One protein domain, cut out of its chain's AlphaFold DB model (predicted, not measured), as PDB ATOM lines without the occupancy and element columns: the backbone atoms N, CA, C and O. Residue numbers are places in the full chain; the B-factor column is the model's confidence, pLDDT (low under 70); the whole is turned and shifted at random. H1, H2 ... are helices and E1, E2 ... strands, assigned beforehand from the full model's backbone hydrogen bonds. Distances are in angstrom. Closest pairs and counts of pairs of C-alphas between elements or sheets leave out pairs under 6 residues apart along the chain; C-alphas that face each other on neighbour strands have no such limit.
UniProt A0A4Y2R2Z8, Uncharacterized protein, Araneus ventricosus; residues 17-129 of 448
ATOM      1  N   VAL A  17      45.436  34.831 -35.889       80.25
ATOM      2  CA  VAL A  17      44.385  34.031 -35.230       80.25
ATOM      3  C   VAL A  17      45.000  32.980 -34.304       80.25
ATOM      4  O   VAL A  17      44.564  32.829 -33.165       80.25
ATOM      5  N   GLY A  18      46.057  32.304 -34.759       80.25
ATOM      6  CA  GLY A  18      46.765  31.317 -33.946       80.25
ATOM      7  C   GLY A  18      47.509  31.936 -32.768       80.25
ATOM      8  O   GLY A  18      47.522  31.347 -31.694       80.25
ATOM      9  N   LYS A  19      48.074  33.140 -32.933       83.00
ATOM     10  CA  LYS A  19      48.696  33.890 -31.830       83.00
ATOM     11  C   LYS A  19      47.659  34.332 -30.794       83.00
ATOM     12  O   LYS A  19      47.852  34.094 -29.608       83.00
ATOM     13  N   ASN A  20      46.557  34.932 -31.243       78.06
ATOM     14  CA  ASN A  20      45.549  35.537 -30.367       78.06
ATOM     15  C   ASN A  20      44.698  34.502 -29.617       78.06
ATOM     16  O   ASN A  20      44.293  34.752 -28.486       78.06
ATOM     17  N   LEU A  21      44.412  33.354 -30.240       77.69
ATOM     18  CA  LEU A  21      43.573  32.297 -29.657       77.69
ATOM     19  C   LEU A  21      44.373  31.087 -29.158       77.69
ATOM     20  O   LEU A  21      43.779  30.137 -28.655       77.69
ATOM     21  N   LEU A  22      45.707  31.117 -29.286       78.94
ATOM     22  CA  LEU A  22      46.608  29.995 -28.986       78.94
ATOM     23  C   LEU A  22      46.219  28.707 -29.745       78.94
ATOM     24  O   LEU A  22      46.344  27.593 -29.234       78.94
ATOM     25  N   GLU A  23      45.738  28.860 -30.985       81.75
ATOM     26  CA  GLU A  23      45.321  27.760 -31.859       81.75
ATOM     27  C   GLU A  23      46.446  27.328 -32.814       81.75
ATOM     28  O   GLU A  23      47.237  28.121 -33.334       81.75
ATOM     29  N   SER A  24      46.500  26.029 -33.098       82.56
ATOM     30  CA  SER A  24      47.461  25.436 -34.033       82.56
ATOM     31  C   SER A  24      47.261  25.940 -35.469       82.56
ATOM     32  O   SER A  24      46.209  25.704 -36.064       82.56
ATOM     33  N   CYS A  25      48.287  26.560 -36.053       85.00
ATOM     34  CA  CYS A  25      48.256  27.059 -37.431       85.00
ATOM     35  C   CYS A  25      48.593  25.983 -38.473       85.00
ATOM     36  O   CYS A  25      49.149  24.939 -38.144       85.00
ATOM     37  N   HIS A  26      48.296  26.279 -39.746       83.31
ATOM     38  CA  HIS A  26      48.826  25.556 -40.914       83.31
ATOM     39  C   HIS A  26      48.476  24.062 -41.006       83.31
ATOM     40  O   HIS A  26      49.118  23.306 -41.728       83.31
ATOM     41  N   LYS A  27      47.419  23.626 -40.318       84.44
ATOM     42  CA  LYS A  27      46.941  22.245 -40.394       84.44
ATOM     43  C   LYS A  27      46.284  21.949 -41.740       84.44
ATOM     44  O   LYS A  27      45.357  22.643 -42.163       84.44
ATOM     45  N   THR A  28      46.660  20.822 -42.331       83.56
ATOM     46  CA  THR A  28      46.155  20.354 -43.631       83.56
ATOM     47  C   THR A  28      44.825  19.588 -43.551       83.56
ATOM     48  O   THR A  28      44.357  19.032 -44.540       83.56
ATOM     49  N   TYR A  29      44.152  19.587 -42.391       82.06
ATOM     50  CA  TYR A  29      42.870  18.885 -42.207       82.06
ATOM     51  C   TYR A  29      41.738  19.408 -43.100       82.06
ATOM     52  O   TYR A  29      40.853  18.646 -43.482       82.06
ATOM     53  N   TYR A  30      41.736  20.709 -43.401       81.12
ATOM     54  CA  TYR A  30      40.657  21.358 -44.156       81.12
ATOM     55  C   TYR A  30      41.126  22.030 -45.451       81.12
ATOM     56  O   TYR A  30      40.284  22.439 -46.251       81.12
ATOM     57  N   VAL A  31      42.440  22.131 -45.661       84.00
ATOM     58  CA  VAL A  31      43.085  22.774 -46.812       84.00
ATOM     59  C   VAL A  31      44.305  21.957 -47.226       84.00
ATOM     60  O   VAL A  31      45.032  21.465 -46.372       84.00
ATOM     61  N   LYS A  32      44.520  21.786 -48.535       79.88
ATOM     62  CA  LYS A  32      45.642  20.990 -49.069       79.88
ATOM     63  C   LYS A  32      46.966  21.760 -49.106       79.88
ATOM     64  O   LYS A  32      48.017  21.139 -49.149       79.88
ATOM     65  N   ALA A  33      46.898  23.090 -49.095       81.81
ATOM     66  CA  ALA A  33      48.049  23.979 -49.153       81.81
ATOM     67  C   ALA A  33      48.248  24.710 -47.822       81.81
ATOM     68  O   ALA A  33      47.289  24.985 -47.093       81.81
ATOM     69  N   VAL A  34      49.503  25.047 -47.540       84.50
ATOM     70  CA  VAL A  34      49.923  25.813 -46.369       84.50
ATOM     71  C   VAL A  34      50.389  27.190 -46.837       84.50
ATOM     72  O   VAL A  34      51.194  27.289 -47.753       84.50
ATOM     73  N   GLY A  35      49.865  28.250 -46.225       85.56
ATOM     74  CA  GLY A  35      50.197  29.626 -46.587       85.56
ATOM     75  C   GLY A  35      49.477  30.646 -45.711       85.56
ATOM     76  O   GLY A  35      48.607  30.287 -44.906       85.56
ATOM     77  N   LEU A  36      49.872  31.910 -45.871       85.62
ATOM     78  CA  LEU A  36      49.317  33.081 -45.196       85.62
ATOM     79  C   LEU A  36      48.646  33.992 -46.218       85.62
ATOM     80  O   LEU A  36      49.122  34.119 -47.342       85.62
ATOM     81  N   LYS A  37      47.569  34.634 -45.784       84.94
ATOM     82  CA  LYS A  37      46.779  35.572 -46.565       84.94
ATOM     83  C   LYS A  37      46.657  36.886 -45.815       84.94
ATOM     84  O   LYS A  37      46.395  36.876 -44.605       84.94
ATOM     85  N   GLU A  38      46.855  37.996 -46.512       85.12
ATOM     86  CA  GLU A  38      46.780  39.328 -45.911       85.12
ATOM     87  C   GLU A  38      45.354  39.891 -45.957       85.12
ATOM     88  O   GLU A  38      44.537  39.529 -46.806       85.12
ATOM     89  N   LEU A  39      45.038  40.804 -45.034       78.06
ATOM     90  CA  LEU A  39      43.706  41.404 -44.891       78.06
ATOM     91  C   LEU A  39      43.172  42.033 -46.196       78.06
ATOM     92  O   LEU A  39      41.961  42.068 -46.407       78.06
ATOM     93  N   GLY A  40      44.053  42.526 -47.072       75.94
ATOM     94  CA  GLY A  40      43.688  43.131 -48.358       75.94
ATOM     95  C   GLY A  40      43.097  42.156 -49.382       75.94
ATOM     96  O   GLY A  40      42.409  42.588 -50.300       75.94
ATOM     97  N   GLU A  41      43.303  40.852 -49.204       81.50
ATOM     98  CA  GLU A  41      42.871  39.815 -50.149       81.50
ATOM     99  C   GLU A  41      41.469  39.246 -49.845       81.50
ATOM    100  O   GLU A  41      41.010  38.306 -50.502       81.50
ATOM    101  N   PHE A  42      40.790  39.775 -48.822       84.25
ATOM    102  CA  PHE A  42      39.454  39.351 -48.402       84.25
ATOM    103  C   PHE A  42      38.377  40.353 -48.817       84.25
ATOM    104  O   PHE A  42      38.580  41.569 -48.787       84.25
ATOM    105  N   THR A  43      37.184  39.840 -49.125       85.88
ATOM    106  CA  THR A  43      36.004  40.682 -49.354       85.88
ATOM    107  C   THR A  43      35.631  41.458 -48.082       85.88
ATOM    108  O   THR A  43      36.003  41.085 -46.966       85.88
ATOM    109  N   VAL A  44      34.889  42.563 -48.216       81.94
ATOM    110  CA  VAL A  44      34.414  43.349 -47.056       81.94
ATOM    111  C   VAL A  44      33.596  42.474 -46.094       81.94
ATOM    112  O   VAL A  44      33.787  42.562 -44.881       81.94
ATOM    113  N   GLU A  45      32.757  41.586 -46.631       81.12
ATOM    114  CA  GLU A  45      31.923  40.664 -45.851       81.12
ATOM    115  C   GLU A  45      32.751  39.602 -45.114       81.12
ATOM    116  O   GLU A  45      32.516  39.342 -43.932       81.12
ATOM    117  N   ASP A  46      33.760  39.020 -45.771       83.50
ATOM    118  CA  ASP A  46      34.636  38.021 -45.150       83.50
ATOM    119  C   ASP A  46      35.485  38.630 -44.032       83.50
ATOM    120  O   ASP A  46      35.662  38.011 -42.980       83.50
ATOM    121  N   ARG A  47      35.956  39.872 -44.212       83.19
ATOM    122  CA  ARG A  47      36.666  40.614 -43.158       83.19
ATOM    123  C   ARG A  47      35.782  40.837 -41.939       83.19
ATOM    124  O   ARG A  47      36.228  40.614 -40.813       83.19
ATOM    125  N   GLU A  48      34.530  41.231 -42.153       81.12
ATOM    126  CA  GLU A  48      33.562  41.436 -41.074       81.12
ATOM    127  C   GLU A  48      33.250  40.120 -40.339       81.12
ATOM    128  O   GLU A  48      33.256  40.071 -39.106       81.12
ATOM    129  N   LEU A  49      33.061  39.020 -41.075       83.69
ATOM    130  CA  LEU A  49      32.858  37.692 -40.496       83.69
ATOM    131  C   LEU A  49      34.060  37.219 -39.679       83.69
ATOM    132  O   LEU A  49      33.873  36.723 -38.567       83.69
ATOM    133  N   LEU A  50      35.276  37.362 -40.203       83.00
ATOM    134  CA  LEU A  50      36.497  36.965 -39.506       83.00
ATOM    135  C   LEU A  50      36.713  37.802 -38.246       83.00
ATOM    136  O   LEU A  50      37.063  37.245 -37.205       83.00
ATOM    137  N   HIS A  51      36.436  39.105 -38.296       82.25
ATOM    138  CA  HIS A  51      36.540  39.972 -37.126       82.25
ATOM    139  C   HIS A  51      35.536  39.571 -36.037       82.25
ATOM    140  O   HIS A  51      35.923  39.335 -34.893       82.25
ATOM    141  N   LEU A  52      34.261  39.393 -36.402       80.56
ATOM    142  CA  LEU A  52      33.213  39.009 -35.452       80.56
ATOM    143  C   LEU A  52      33.445  37.612 -34.867       80.56
ATOM    144  O   LEU A  52      33.166  37.387 -33.695       80.56
ATOM    145  N   ARG A  53      33.943  36.660 -35.665       83.12
ATOM    146  CA  ARG A  53      34.114  35.261 -35.242       83.12
ATOM    147  C   ARG A  53      35.408  34.993 -34.477       83.12
ATOM    148  O   ARG A  53      35.399  34.087 -33.644       83.12
ATOM    149  N   SER A  54      36.485  35.731 -34.761       76.94
ATOM    150  CA  SER A  54      37.767  35.619 -34.045       76.94
ATOM    151  C   SER A  54      37.853  36.533 -32.818       76.94
ATOM    152  O   SER A  54      38.686  36.305 -31.943       76.94
ATOM    153  N   GLY A  55      36.997  37.561 -32.745       71.69
ATOM    154  CA  GLY A  55      36.948  38.518 -31.640       71.69
ATOM    155  C   GLY A  55      38.121  39.500 -31.600       71.69
ATOM    156  O   GLY A  55      38.194  40.297 -30.672       71.69
ATOM    157  N   ASN A  56      39.026  39.461 -32.584       74.31
ATOM    158  CA  ASN A  56      40.235  40.280 -32.629       74.31
ATOM    159  C   ASN A  56      40.455  40.878 -34.024       74.31
ATOM    160  O   ASN A  56      39.885  40.436 -35.025       74.31
ATOM    161  N   LYS A  57      41.285  41.922 -34.096       73.94
ATOM    162  CA  LYS A  57      41.829  42.403 -35.372       73.94
ATOM    163  C   LYS A  57      42.954  41.462 -35.810       73.94
ATOM    164  O   LYS A  57      43.691  40.953 -34.969       73.94
ATOM    165  N   PHE A  58      43.058  41.219 -37.110       76.69
ATOM    166  CA  PHE A  58      44.102  40.392 -37.709       76.69
ATOM    167  C   PHE A  58      44.624  41.085 -38.969       76.69
ATOM    168  O   PHE A  58      43.856  41.738 -39.676       76.69
ATOM    169  N   GLU A  59      45.915  40.935 -39.241       78.81
ATOM    170  CA  GLU A  59      46.560  41.408 -40.466       78.81
ATOM    171  C   GLU A  59      46.851  40.230 -41.400       78.81
ATOM    172  O   GLU A  59      46.629  40.332 -42.607       78.81
ATOM    173  N   LYS A  60      47.275  39.088 -40.836       85.00
ATOM    174  CA  LYS A  60      47.618  37.860 -41.563       85.00
ATOM    175  C   LYS A  60      46.924  36.639 -40.964       85.00
ATOM    176  O   LYS A  60      47.084  36.316 -39.784       85.00
ATOM    177  N   ILE A  61      46.197  35.895 -41.796       86.50
ATOM    178  CA  ILE A  61      45.519  34.644 -41.424       86.50
ATOM    179  C   ILE A  61      46.042  33.492 -42.287       86.50
ATOM    180  O   ILE A  61      46.302  33.674 -43.471       86.50
ATOM    181  N   CYS A  62      46.230  32.299 -41.716       89.06
ATOM    182  CA  CYS A  62      46.624  31.141 -42.521       89.06
ATOM    183  C   CYS A  62      45.420  30.482 -43.198       89.06
ATOM    184  O   CYS A  62      44.309  30.531 -42.664       89.06
ATOM    185  N   PHE A  63      45.651  29.776 -44.309       86.62
ATOM    186  CA  PHE A  63      44.591  29.078 -45.054       86.62
ATOM    187  C   PHE A  63      43.777  28.107 -44.184       86.62
ATOM    188  O   PHE A  63      42.580  27.919 -44.389       86.62
ATOM    189  N   HIS A  64      44.402  27.517 -43.158       86.56
ATOM    190  CA  HIS A  64      43.693  26.685 -42.186       86.56
ATOM    191  C   HIS A  64      42.636  27.480 -41.408       86.56
ATOM    192  O   HIS A  64      41.475  27.074 -41.354       86.56
ATOM    193  N   HIS A  65      43.019  28.613 -40.813       85.19
ATOM    194  CA  HIS A  65      42.103  29.433 -40.021       85.19
ATOM    195  C   HIS A  65      41.093  30.179 -40.896       85.19
ATOM    196  O   HIS A  65      39.937  30.290 -40.498       85.19
ATOM    197  N   GLU A  66      41.464  30.593 -42.108       87.44
ATOM    198  CA  GLU A  66      40.511  31.076 -43.115       87.44
ATOM    199  C   GLU A  66      39.389  30.048 -43.323       87.44
ATOM    200  O   GLU A  66      38.205  30.350 -43.158       87.44
ATOM    201  N   GLN A  67      39.755  28.788 -43.568       86.69
ATOM    202  CA  GLN A  67      38.795  27.718 -43.810       86.69
ATOM    203  C   GLN A  67      37.940  27.383 -42.577       86.69
ATOM    204  O   GLN A  67      36.734  27.132 -42.694       86.69
ATOM    205  N   VAL A  68      38.538  27.402 -41.382       86.19
ATOM    206  CA  VAL A  68      37.841  27.180 -40.105       86.19
ATOM    207  C   VAL A  68      36.834  28.294 -39.824       86.19
ATOM    208  O   VAL A  68      35.681  27.998 -39.504       86.19
ATOM    209  N   TYR A  69      37.238  29.557 -39.964       85.25
ATOM    210  CA  TYR A  69      36.445  30.707 -39.540       85.25
ATOM    211  C   TYR A  69      35.522  31.271 -40.620       85.25
ATOM    212  O   TYR A  69      34.541  31.907 -40.245       85.25
ATOM    213  N   LEU A  70      35.724  30.994 -41.912       85.31
ATOM    214  CA  LEU A  70      34.778  31.364 -42.977       85.31
ATOM    215  C   LEU A  70      33.835  30.214 -43.332       85.31
ATOM    216  O   LEU A  70      32.620  30.332 -43.128       85.31
ATOM    217  N   GLN A  71      34.379  29.086 -43.801       84.38
ATOM    218  CA  GLN A  71      33.579  28.006 -44.391       84.38
ATOM    219  C   GLN A  71      33.045  27.009 -43.355       84.38
ATOM    220  O   GLN A  71      31.879  26.609 -43.402       84.38
ATOM    221  N   LYS A  72      33.879  26.585 -42.399       83.25
ATOM    222  CA  LYS A  72      33.541  25.497 -41.460       83.25
ATOM    223  C   LYS A  72      32.986  25.978 -40.119       83.25
ATOM    224  O   LYS A  72      32.523  25.149 -39.333       83.25
ATOM    225  N   TYR A  73      32.933  27.287 -39.878       84.00
ATOM    226  CA  TYR A  73      32.623  27.854 -38.565       84.00
ATOM    227  C   TYR A  73      31.282  27.371 -37.997       84.00
ATOM    228  O   TYR A  73      31.198  26.926 -36.856       84.00
ATOM    229  N   THR A  74      30.219  27.368 -38.806       83.19
ATOM    230  CA  THR A  74      28.899  26.877 -38.370       83.19
ATOM    231  C   THR A  74      28.908  25.387 -38.033       83.19
ATOM    232  O   THR A  74      28.215  24.967 -37.107       83.19
ATOM    233  N   HIS A  75      29.677  24.580 -38.764       82.81
ATOM    234  CA  HIS A  75      29.762  23.145 -38.520       82.81
ATOM    235  C   HIS A  75      30.559  22.837 -37.247       82.81
ATOM    236  O   HIS A  75      30.135  22.001 -36.453       82.81
ATOM    237  N   LEU A  76      31.679  23.527 -37.032       80.94
ATOM    238  CA  LEU A  76      32.555  23.300 -35.881       80.94
ATOM    239  C   LEU A  76      31.978  23.902 -34.597       80.94
ATOM    240  O   LEU A  76      31.962  23.260 -33.551       80.94
ATOM    241  N   PHE A  77      31.434  25.113 -34.687       79.06
ATOM    242  CA  PHE A  77      31.089  25.913 -33.519       79.06
ATOM    243  C   PHE A  77      29.580  26.124 -33.326       79.06
ATOM    244  O   PHE A  77      29.178  26.652 -32.289       79.06
ATOM    245  N   GLY A  78      28.738  25.728 -34.286       79.19
ATOM    246  CA  GLY A  78      27.280  25.931 -34.281       79.19
ATOM    247  C   GLY A  78      26.449  24.697 -33.912       79.19
ATOM    248  O   GLY A  78      25.266  24.640 -34.244       79.19
ATOM    249  N   GLN A  79      27.034  23.684 -33.266       82.88
ATOM    250  CA  GLN A  79      26.316  22.453 -32.878       82.88
ATOM    251  C   GLN A  79      25.410  22.627 -31.648       82.88
ATOM    252  O   GLN A  79      24.578  21.767 -31.350       82.88
ATOM    253  N   THR A  80      25.560  23.735 -30.927       87.38
ATOM    254  CA  THR A  80      24.831  24.052 -29.697       87.38
ATOM    255  C   THR A  80      24.311  25.486 -29.743       87.38
ATOM    256  O   THR A  80      24.764  26.303 -30.548       87.38
ATOM    257  N   CYS A  81      23.326  25.793 -28.895       86.00
ATOM    258  CA  CYS A  81      22.849  27.163 -28.721       86.00
ATOM    259  C   CYS A  81      23.977  28.080 -28.215       86.00
ATOM    260  O   CYS A  81      24.697  27.706 -27.292       86.00
ATOM    261  N   CYS A  82      24.074  29.289 -28.778       83.00
ATOM    262  CA  CYS A  82      25.007  30.340 -28.356       83.00
ATOM    263  C   CYS A  82      24.770  30.834 -26.914       83.00
ATOM    264  O   CYS A  82      25.683  31.391 -26.320       83.00
ATOM    265  N   ASP A  83      23.560  30.637 -26.375       83.31
ATOM    266  CA  ASP A  83      23.145  31.028 -25.017       83.31
ATOM    267  C   ASP A  83      23.634  32.423 -24.573       83.31
ATOM    268  O   ASP A  83      24.402  32.541 -23.616       83.31
ATOM    269  N   PRO A  84      23.181  33.501 -25.240       79.81
ATOM    270  CA  PRO A  84      23.686  34.859 -25.004       79.81
ATOM    271  C   PRO A  84      23.536  35.341 -23.551       79.81
ATOM    272  O   PRO A  84      24.282  36.204 -23.105       79.81
ATOM    273  N   PHE A  85      22.600  34.768 -22.788       80.56
ATOM    274  CA  PHE A  85      22.330  35.142 -21.397       80.56
ATOM    275  C   PHE A  85      22.831  34.109 -20.373       80.56
ATOM    276  O   PHE A  85      22.503  34.240 -19.194       80.56
ATOM    277  N   LYS A  86      23.572  33.072 -20.802       80.25
ATOM    278  CA  LYS A  86      24.080  31.973 -19.953       80.25
ATOM    279  C   LYS A  86      22.997  31.335 -19.064       80.25
ATOM    280  O   LYS A  86      23.215  31.070 -17.883       80.25
ATOM    281  N   ARG A  87      21.789  31.127 -19.605       77.50
ATOM    282  CA  ARG A  87      20.628  30.610 -18.847       77.50
ATOM    283  C   ARG A  87      20.426  29.108 -19.007       77.50
ATOM    284  O   ARG A  87      19.581  28.519 -18.325       77.50
ATOM    285  N   HIS A  88      21.141  28.464 -19.923       77.62
ATOM    286  CA  HIS A  88      21.017  27.035 -20.131       77.62
ATOM    287  C   HIS A  88      21.740  26.252 -19.032       77.62
ATOM    288  O   HIS A  88      22.960  26.229 -18.953       77.62
ATOM    289  N   LYS A  89      20.971  25.505 -18.230       75.12
ATOM    290  CA  LYS A  89      21.521  24.513 -17.287       75.12
ATOM    291  C   LYS A  89      22.058  23.250 -17.984       75.12
ATOM    292  O   LYS A  89      22.767  22.465 -17.369       75.12
ATOM    293  N   LYS A  90      21.665  23.005 -19.241       80.75
ATOM    294  CA  LYS A  90      22.062  21.843 -20.059       80.75
ATOM    295  C   LYS A  90      22.298  22.272 -21.506       80.75
ATOM    296  O   LYS A  90      21.608  23.159 -21.998       80.75
ATOM    297  N   ILE A  91      23.208  21.590 -22.201       82.00
ATOM    298  CA  ILE A  91      23.543  21.870 -23.603       82.00
ATOM    299  C   ILE A  91      22.311  21.678 -24.504       82.00
ATOM    300  O   ILE A  91      21.752  20.582 -24.591       82.00
ATOM    301  N   VAL A  92      21.906  22.734 -25.215       85.31
ATOM    302  CA  VAL A  92      20.751  22.710 -26.127       85.31
ATOM    303  C   VAL A  92      21.213  22.459 -27.562       85.31
ATOM    304  O   VAL A  92      21.960  23.260 -28.120       85.31
ATOM    305  N   LYS A  93      20.744  21.356 -28.163       85.69
ATOM    306  CA  LYS A  93      21.069  20.935 -29.546       85.69
ATOM    307  C   LYS A  93      19.864  20.886 -30.500       85.69
ATOM    308  O   LYS A  93      20.037  20.710 -31.699       85.69
ATOM    309  N   LYS A  94      18.636  21.001 -29.982       78.12
ATOM    310  CA  LYS A  94      17.395  20.820 -30.758       78.12
ATOM    311  C   LYS A  94      16.805  22.158 -31.206       78.12
ATOM    312  O   LYS A  94      16.887  23.138 -30.471       78.12
ATOM    313  N   SER A  95      16.189  22.159 -32.391       81.25
ATOM    314  CA  SER A  95      15.442  23.289 -32.969       81.25
ATOM    315  C   SER A  95      16.232  24.601 -33.030       81.25
ATOM    316  O   SER A  95      15.702  25.667 -32.731       81.25
ATOM    317  N   LEU A  96      17.518  24.523 -33.380       85.75
ATOM    318  CA  LEU A  96      18.401  25.685 -33.431       85.75
ATOM    319  C   LEU A  96      18.307  26.394 -34.793       85.75
ATOM    320  O   LEU A  96      18.414  25.745 -35.832       85.75
ATOM    321  N   ARG A  97      18.182  27.723 -34.789       83.56
ATOM    322  CA  ARG A  97      18.207  28.570 -35.992       83.56
ATOM    323  C   ARG A  97      19.587  29.199 -36.178       83.56
ATOM    324  O   ARG A  97      20.215  29.586 -35.196       83.56
ATOM    325  N   LYS A  98      20.081  29.267 -37.419       83.94
ATOM    326  CA  LYS A  98      21.386  29.874 -37.747       83.94
ATOM    327  C   LYS A  98      21.282  31.398 -37.648       83.94
ATOM    328  O   LYS A  98      20.367  31.983 -38.215       83.94
ATOM    329  N   ILE A  99      22.223  32.023 -36.948       82.75
ATOM    330  CA  ILE A  99      22.313  33.480 -36.830       82.75
ATOM    331  C   ILE A  99      22.927  34.030 -38.125       82.75
ATOM    332  O   ILE A  99      24.051  33.658 -38.480       82.75
ATOM    333  N   THR A 100      22.191  34.886 -38.837       82.19
ATOM    334  CA  THR A 100      22.687  35.618 -40.018       82.19
ATOM    335  C   THR A 100      23.473  36.864 -39.606       82.19
ATOM    336  O   THR A 100      23.359  37.313 -38.464       82.19
ATOM    337  N   LEU A 101      24.259  37.428 -40.530       77.38
ATOM    338  CA  LEU A 101      24.991  38.684 -40.319       77.38
ATOM    339  C   LEU A 101      24.052  39.818 -39.880       77.38
ATOM    340  O   LEU A 101      24.301  40.449 -38.858       77.38
ATOM    341  N   ASP A 102      22.914  39.986 -40.554       76.19
ATOM    342  CA  ASP A 102      21.930  41.024 -40.208       76.19
ATOM    343  C   ASP A 102      21.340  40.841 -38.808       76.19
ATOM    344  O   ASP A 102      21.127  41.807 -38.074       76.19
ATOM    345  N   THR A 103      21.087  39.591 -38.411       76.06
ATOM    346  CA  THR A 103      20.555  39.283 -37.075       76.06
ATOM    347  C   THR A 103      21.591  39.572 -35.992       76.06
ATOM    348  O   THR A 103      21.245  40.061 -34.920       76.06
ATOM    349  N   ALA A 104      22.866  39.294 -36.272       77.75
ATOM    350  CA  ALA A 104      23.962  39.610 -35.366       77.75
ATOM    351  C   ALA A 104      24.156  41.127 -35.212       77.75
ATOM    352  O   ALA A 104      24.244  41.601 -34.079       77.75
ATOM    353  N   LYS A 105      24.114  41.892 -36.315       75.25
ATOM    354  CA  LYS A 105      24.193  43.367 -36.302       75.25
ATOM    355  C   LYS A 105      23.108  43.991 -35.430       75.25
ATOM    356  O   LYS A 105      23.393  44.846 -34.598       75.25
ATOM    357  N   LYS A 106      21.873  43.495 -35.550       75.12
ATOM    358  CA  LYS A 106      20.735  43.967 -34.744       75.12
ATOM    359  C   LYS A 106      20.867  43.647 -33.253       75.12
ATOM    360  O   LYS A 106      20.233  44.308 -32.445       75.12
ATOM    361  N   SER A 107      21.694  42.670 -32.878       67.44
ATOM    362  CA  SER A 107      21.782  42.144 -31.509       67.44
ATOM    363  C   SER A 107      22.821  42.818 -30.599       67.44
ATOM    364  O   SER A 107      23.116  42.273 -29.537       67.44
ATOM    365  N   LEU A 108      23.394  43.968 -30.993       68.94
ATOM    366  CA  LEU A 108      24.368  44.738 -30.189       68.94
ATOM    367  C   LEU A 108      25.544  43.882 -29.660       68.94
ATOM    368  O   LEU A 108      25.988  44.038 -28.526       68.94
ATOM    369  N   GLY A 109      26.028  42.929 -30.466       67.88
ATOM    370  CA  GLY A 109      27.155  42.059 -30.104       67.88
ATOM    371  C   GLY A 109      26.809  40.851 -29.219       67.88
ATOM    372  O   GLY A 109      27.704  40.089 -28.866       67.88
ATOM    373  N   LEU A 110      25.529  40.619 -28.892       72.81
ATOM    374  CA  LEU A 110      25.100  39.440 -28.122       72.81
ATOM    375  C   LEU A 110      25.121  38.142 -28.942       72.81
ATOM    376  O   LEU A 110      25.213  37.054 -28.371       72.81
ATOM    377  N   LEU A 111      24.995  38.232 -30.271       81.75
ATOM    378  CA  LEU A 111      24.934  37.077 -31.165       81.75
ATOM    379  C   LEU A 111      26.090  37.060 -32.163       81.75
ATOM    380  O   LEU A 111      26.415  38.062 -32.791       81.75
ATOM    381  N   LEU A 112      26.655  35.869 -32.364       80.50
ATOM    382  CA  LEU A 112      27.763  35.622 -33.287       80.50
ATOM    383  C   LEU A 112      27.262  35.045 -34.628       80.50
ATOM    384  O   LEU A 112      26.600  33.997 -34.627       80.50
ATOM    385  N   PRO A 113      27.599  35.658 -35.780       80.31
ATOM    386  CA  PRO A 113      27.198  35.158 -37.094       80.31
ATOM    387  C   PRO A 113      27.678  33.727 -37.350       80.31
ATOM    388  O   PRO A 113      28.857  33.398 -37.221       80.31
ATOM    389  N   GLY A 114      26.769  32.858 -37.787       76.56
ATOM    390  CA  GLY A 114      27.067  31.455 -38.072       76.56
ATOM    391  C   GLY A 114      26.979  30.513 -36.866       76.56
ATOM    392  O   GLY A 114      26.932  29.300 -37.088       76.56
ATOM    393  N   LYS A 115      26.874  31.015 -35.626       84.75
ATOM    394  CA  LYS A 115      26.395  30.215 -34.483       84.75
ATOM    395  C   LYS A 115      24.897  29.935 -34.633       84.75
ATOM    396  O   LYS A 115      24.219  30.523 -35.479       84.75
ATOM    397  N   LYS A 116      24.363  29.021 -33.817       87.88
ATOM    398  CA  LYS A 116      22.921  28.757 -33.783       87.88
ATOM    399  C   LYS A 116      22.305  29.171 -32.449       87.88
ATOM    400  O   LYS A 116      22.964  29.130 -31.414       87.88
ATOM    401  N   ILE A 117      21.033  29.553 -32.469       87.25
ATOM    402  CA  ILE A 117      20.262  29.984 -31.298       87.25
ATOM    403  C   ILE A 117      18.976  29.167 -31.171       87.25
ATOM    404  O   ILE A 117      18.354  28.814 -32.172       87.25
ATOM    405  N   CYS A 118      18.585  28.819 -29.944       88.06
ATOM    406  CA  CYS A 118      17.316  28.138 -29.694       88.06
ATOM    407  C   CYS A 118      16.141  29.136 -29.670       88.06
ATOM    408  O   CYS A 118      16.358  30.319 -29.392       88.06
ATOM    409  N   PRO A 119      14.889  28.683 -29.875       84.00
ATOM    410  CA  PRO A 119      13.733  29.577 -29.954       84.00
ATOM    411  C   PRO A 119      13.554  30.419 -28.689       84.00
ATOM    412  O   PRO A 119      13.243  31.601 -28.779       84.00
ATOM    413  N   THR A 120      13.833  29.840 -27.517       83.06
ATOM    414  CA  THR A 120      13.750  30.527 -26.222       83.06
ATOM    415  C   THR A 120      14.750  31.676 -26.114       83.06
ATOM    416  O   THR A 120      14.383  32.781 -25.723       83.06
ATOM    417  N   CYS A 121      16.017  31.445 -26.468       82.50
ATOM    418  CA  CYS A 121      17.036  32.496 -26.437       82.50
ATOM    419  C   CYS A 121      16.741  33.582 -27.469       82.50
ATOM    420  O   CYS A 121      16.932  34.755 -27.180       82.50
ATOM    421  N   GLU A 122      16.221  33.219 -28.638       83.94
ATOM    422  CA  GLU A 122      15.857  34.197 -29.657       83.94
ATOM    423  C   GLU A 122      14.681  35.077 -29.227       83.94
ATOM    424  O   GLU A 122      14.732  36.287 -29.423       83.94
ATOM    425  N   THR A 123      13.653  34.509 -28.586       82.12
ATOM    426  CA  THR A 123      12.571  35.315 -27.998       82.12
ATOM    427  C   THR A 123      13.087  36.248 -26.911       82.12
ATOM    428  O   THR A 123      12.627  37.375 -26.813       82.12
ATOM    429  N   LEU A 124      14.082  35.824 -26.125       80.25
ATOM    430  CA  LEU A 124      14.685  36.690 -25.113       80.25
ATOM    431  C   LEU A 124      15.447  37.859 -25.743       80.25
ATOM    432  O   LEU A 124      15.286  38.978 -25.272       80.25
ATOM    433  N   VAL A 125      16.212  37.616 -26.815       80.19
ATOM    434  CA  VAL A 125      16.906  38.684 -27.558       80.19
ATOM    435  C   VAL A 125      15.894  39.648 -28.192       80.19
ATOM    436  O   VAL A 125      16.045  40.860 -28.086       80.19
ATOM    437  N   LYS A 126      14.811  39.133 -28.787       79.56
ATOM    438  CA  LYS A 126      13.732  39.967 -29.349       79.56
ATOM    439  C   LYS A 126      13.038  40.818 -28.280       79.56
ATOM    440  O   LYS A 126      12.859  42.013 -28.480       79.56
ATOM    441  N   ASN A 127      12.741  40.243 -27.117       70.19
ATOM    442  CA  ASN A 127      12.088  40.958 -26.020       70.19
ATOM    443  C   ASN A 127      13.026  41.964 -25.326       70.19
ATOM    444  O   ASN A 127      12.554  42.960 -24.784       70.19
ATOM    445  N   SER A 128      14.349  41.742 -25.332       63.88
ATOM    446  CA  SER A 128      15.298  42.768 -24.872       63.88
ATOM    447  C   SER A 128      15.339  43.987 -25.794       63.88
ATOM    448  O   SER A 128      15.607  45.074 -25.302       63.88
ATOM    449  N   HIS A 129      15.014  43.829 -27.083       58.09
ATOM    450  CA  HIS A 129      14.860  44.956 -28.009       58.09
ATOM    451  C   HIS A 129      13.492  45.651 -27.885       58.09
ATOM    452  O   HIS A 129      13.426  46.864 -28.039       58.09
TER     453      HIS A 129
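This is residues 17 to 129 of the 448 residues of an uncharacterized protein of Araneus ventricosus (UniProt A0A4Y2R2Z8). Two lobes lie end to end: in residues 17 to 77, H2 and H3 pack nearly at right angles, with the small two-stranded ribbon of E1 and E2 at the outer end and H1 to one side; in residues 78 to 129, long loops are joined by H5 and by H6, which makes the opposite end of the domain. H4 lies where the lobes join. The printed part has 113 residues with six named helices and two named strands, in the order H1, E1, H2, E2, H3, H4, H5, H6; the sheet E1 - E2 is antiparallel. The class is mostly helix, though under half of the residues are in named elements. The whole is compact, with a radius of gyration of the C-alphas of 15.2 A, yet elongated, spanning 44 by 26 by 20 A.

H1, residues 17 to 21, is close to but not clearly touching H2, residues 44 to 54; their closest C-alphas, of Val 17 and Ser 54, are 6.9 A apart. E1, residues 36 to 38, and E2, residues 60 to 62, are antiparallel neighbours at 146 degrees, with N 37 and O 61 within hydrogen-bond range at 2.8 A, and N 61 and O 37 at 3.0 A. H2 and H3, residues 63 to 71, touch about perpendicular at 81 degrees, the closest C-alphas being those of Leu 50 and Tyr 69, 6.3 A apart. H4, residues 73 to 77, is close to but not clearly touching H3, the C-alphas of Val 68 and Leu 76 coming closest at 7.8 A. H5, residues 101 to 106, is close to but not clearly touching H2; the closest C-alphas, of Leu 49 and Leu 101, are 7.9 A apart. H2 and H5 run the same way at a steep tilt of 69 degrees, only just short of perpendicular. H6, residues 119 to 129, touches no helix and is apart from H5. Residues 97 to 98 pair antiparallel with residues 116 to 117. In H1, H2, H3, H4, H5 and H6 every O i to N i+4 pair is within hydrogen-bond range.

H1 begins at C-alpha 17, (44.385, 34.031, -35.230), and is 5.9 A long from first to last C-alpha. E1 measures 6.8 A, H2 15.5 A, E2 6.9 A, H3 11.1 A, H4 5.6 A and H5 8.8 A. H2 begins at C-alpha 44, (34.414, 43.349, -47.056). H6 measures 15.5 A and ends at C-alpha 129, (14.860, 44.956, -28.009).

The two C-alphas farthest apart, of Ala 33 and Asn 127, are 46.0 A apart. The printed part has no cut. The long links are H1 to E1, H4 to H5 and H5 to H6. Mean pLDDT of the printed part is 81.0; residues 107 to 109 and 128 to 129 are under 70.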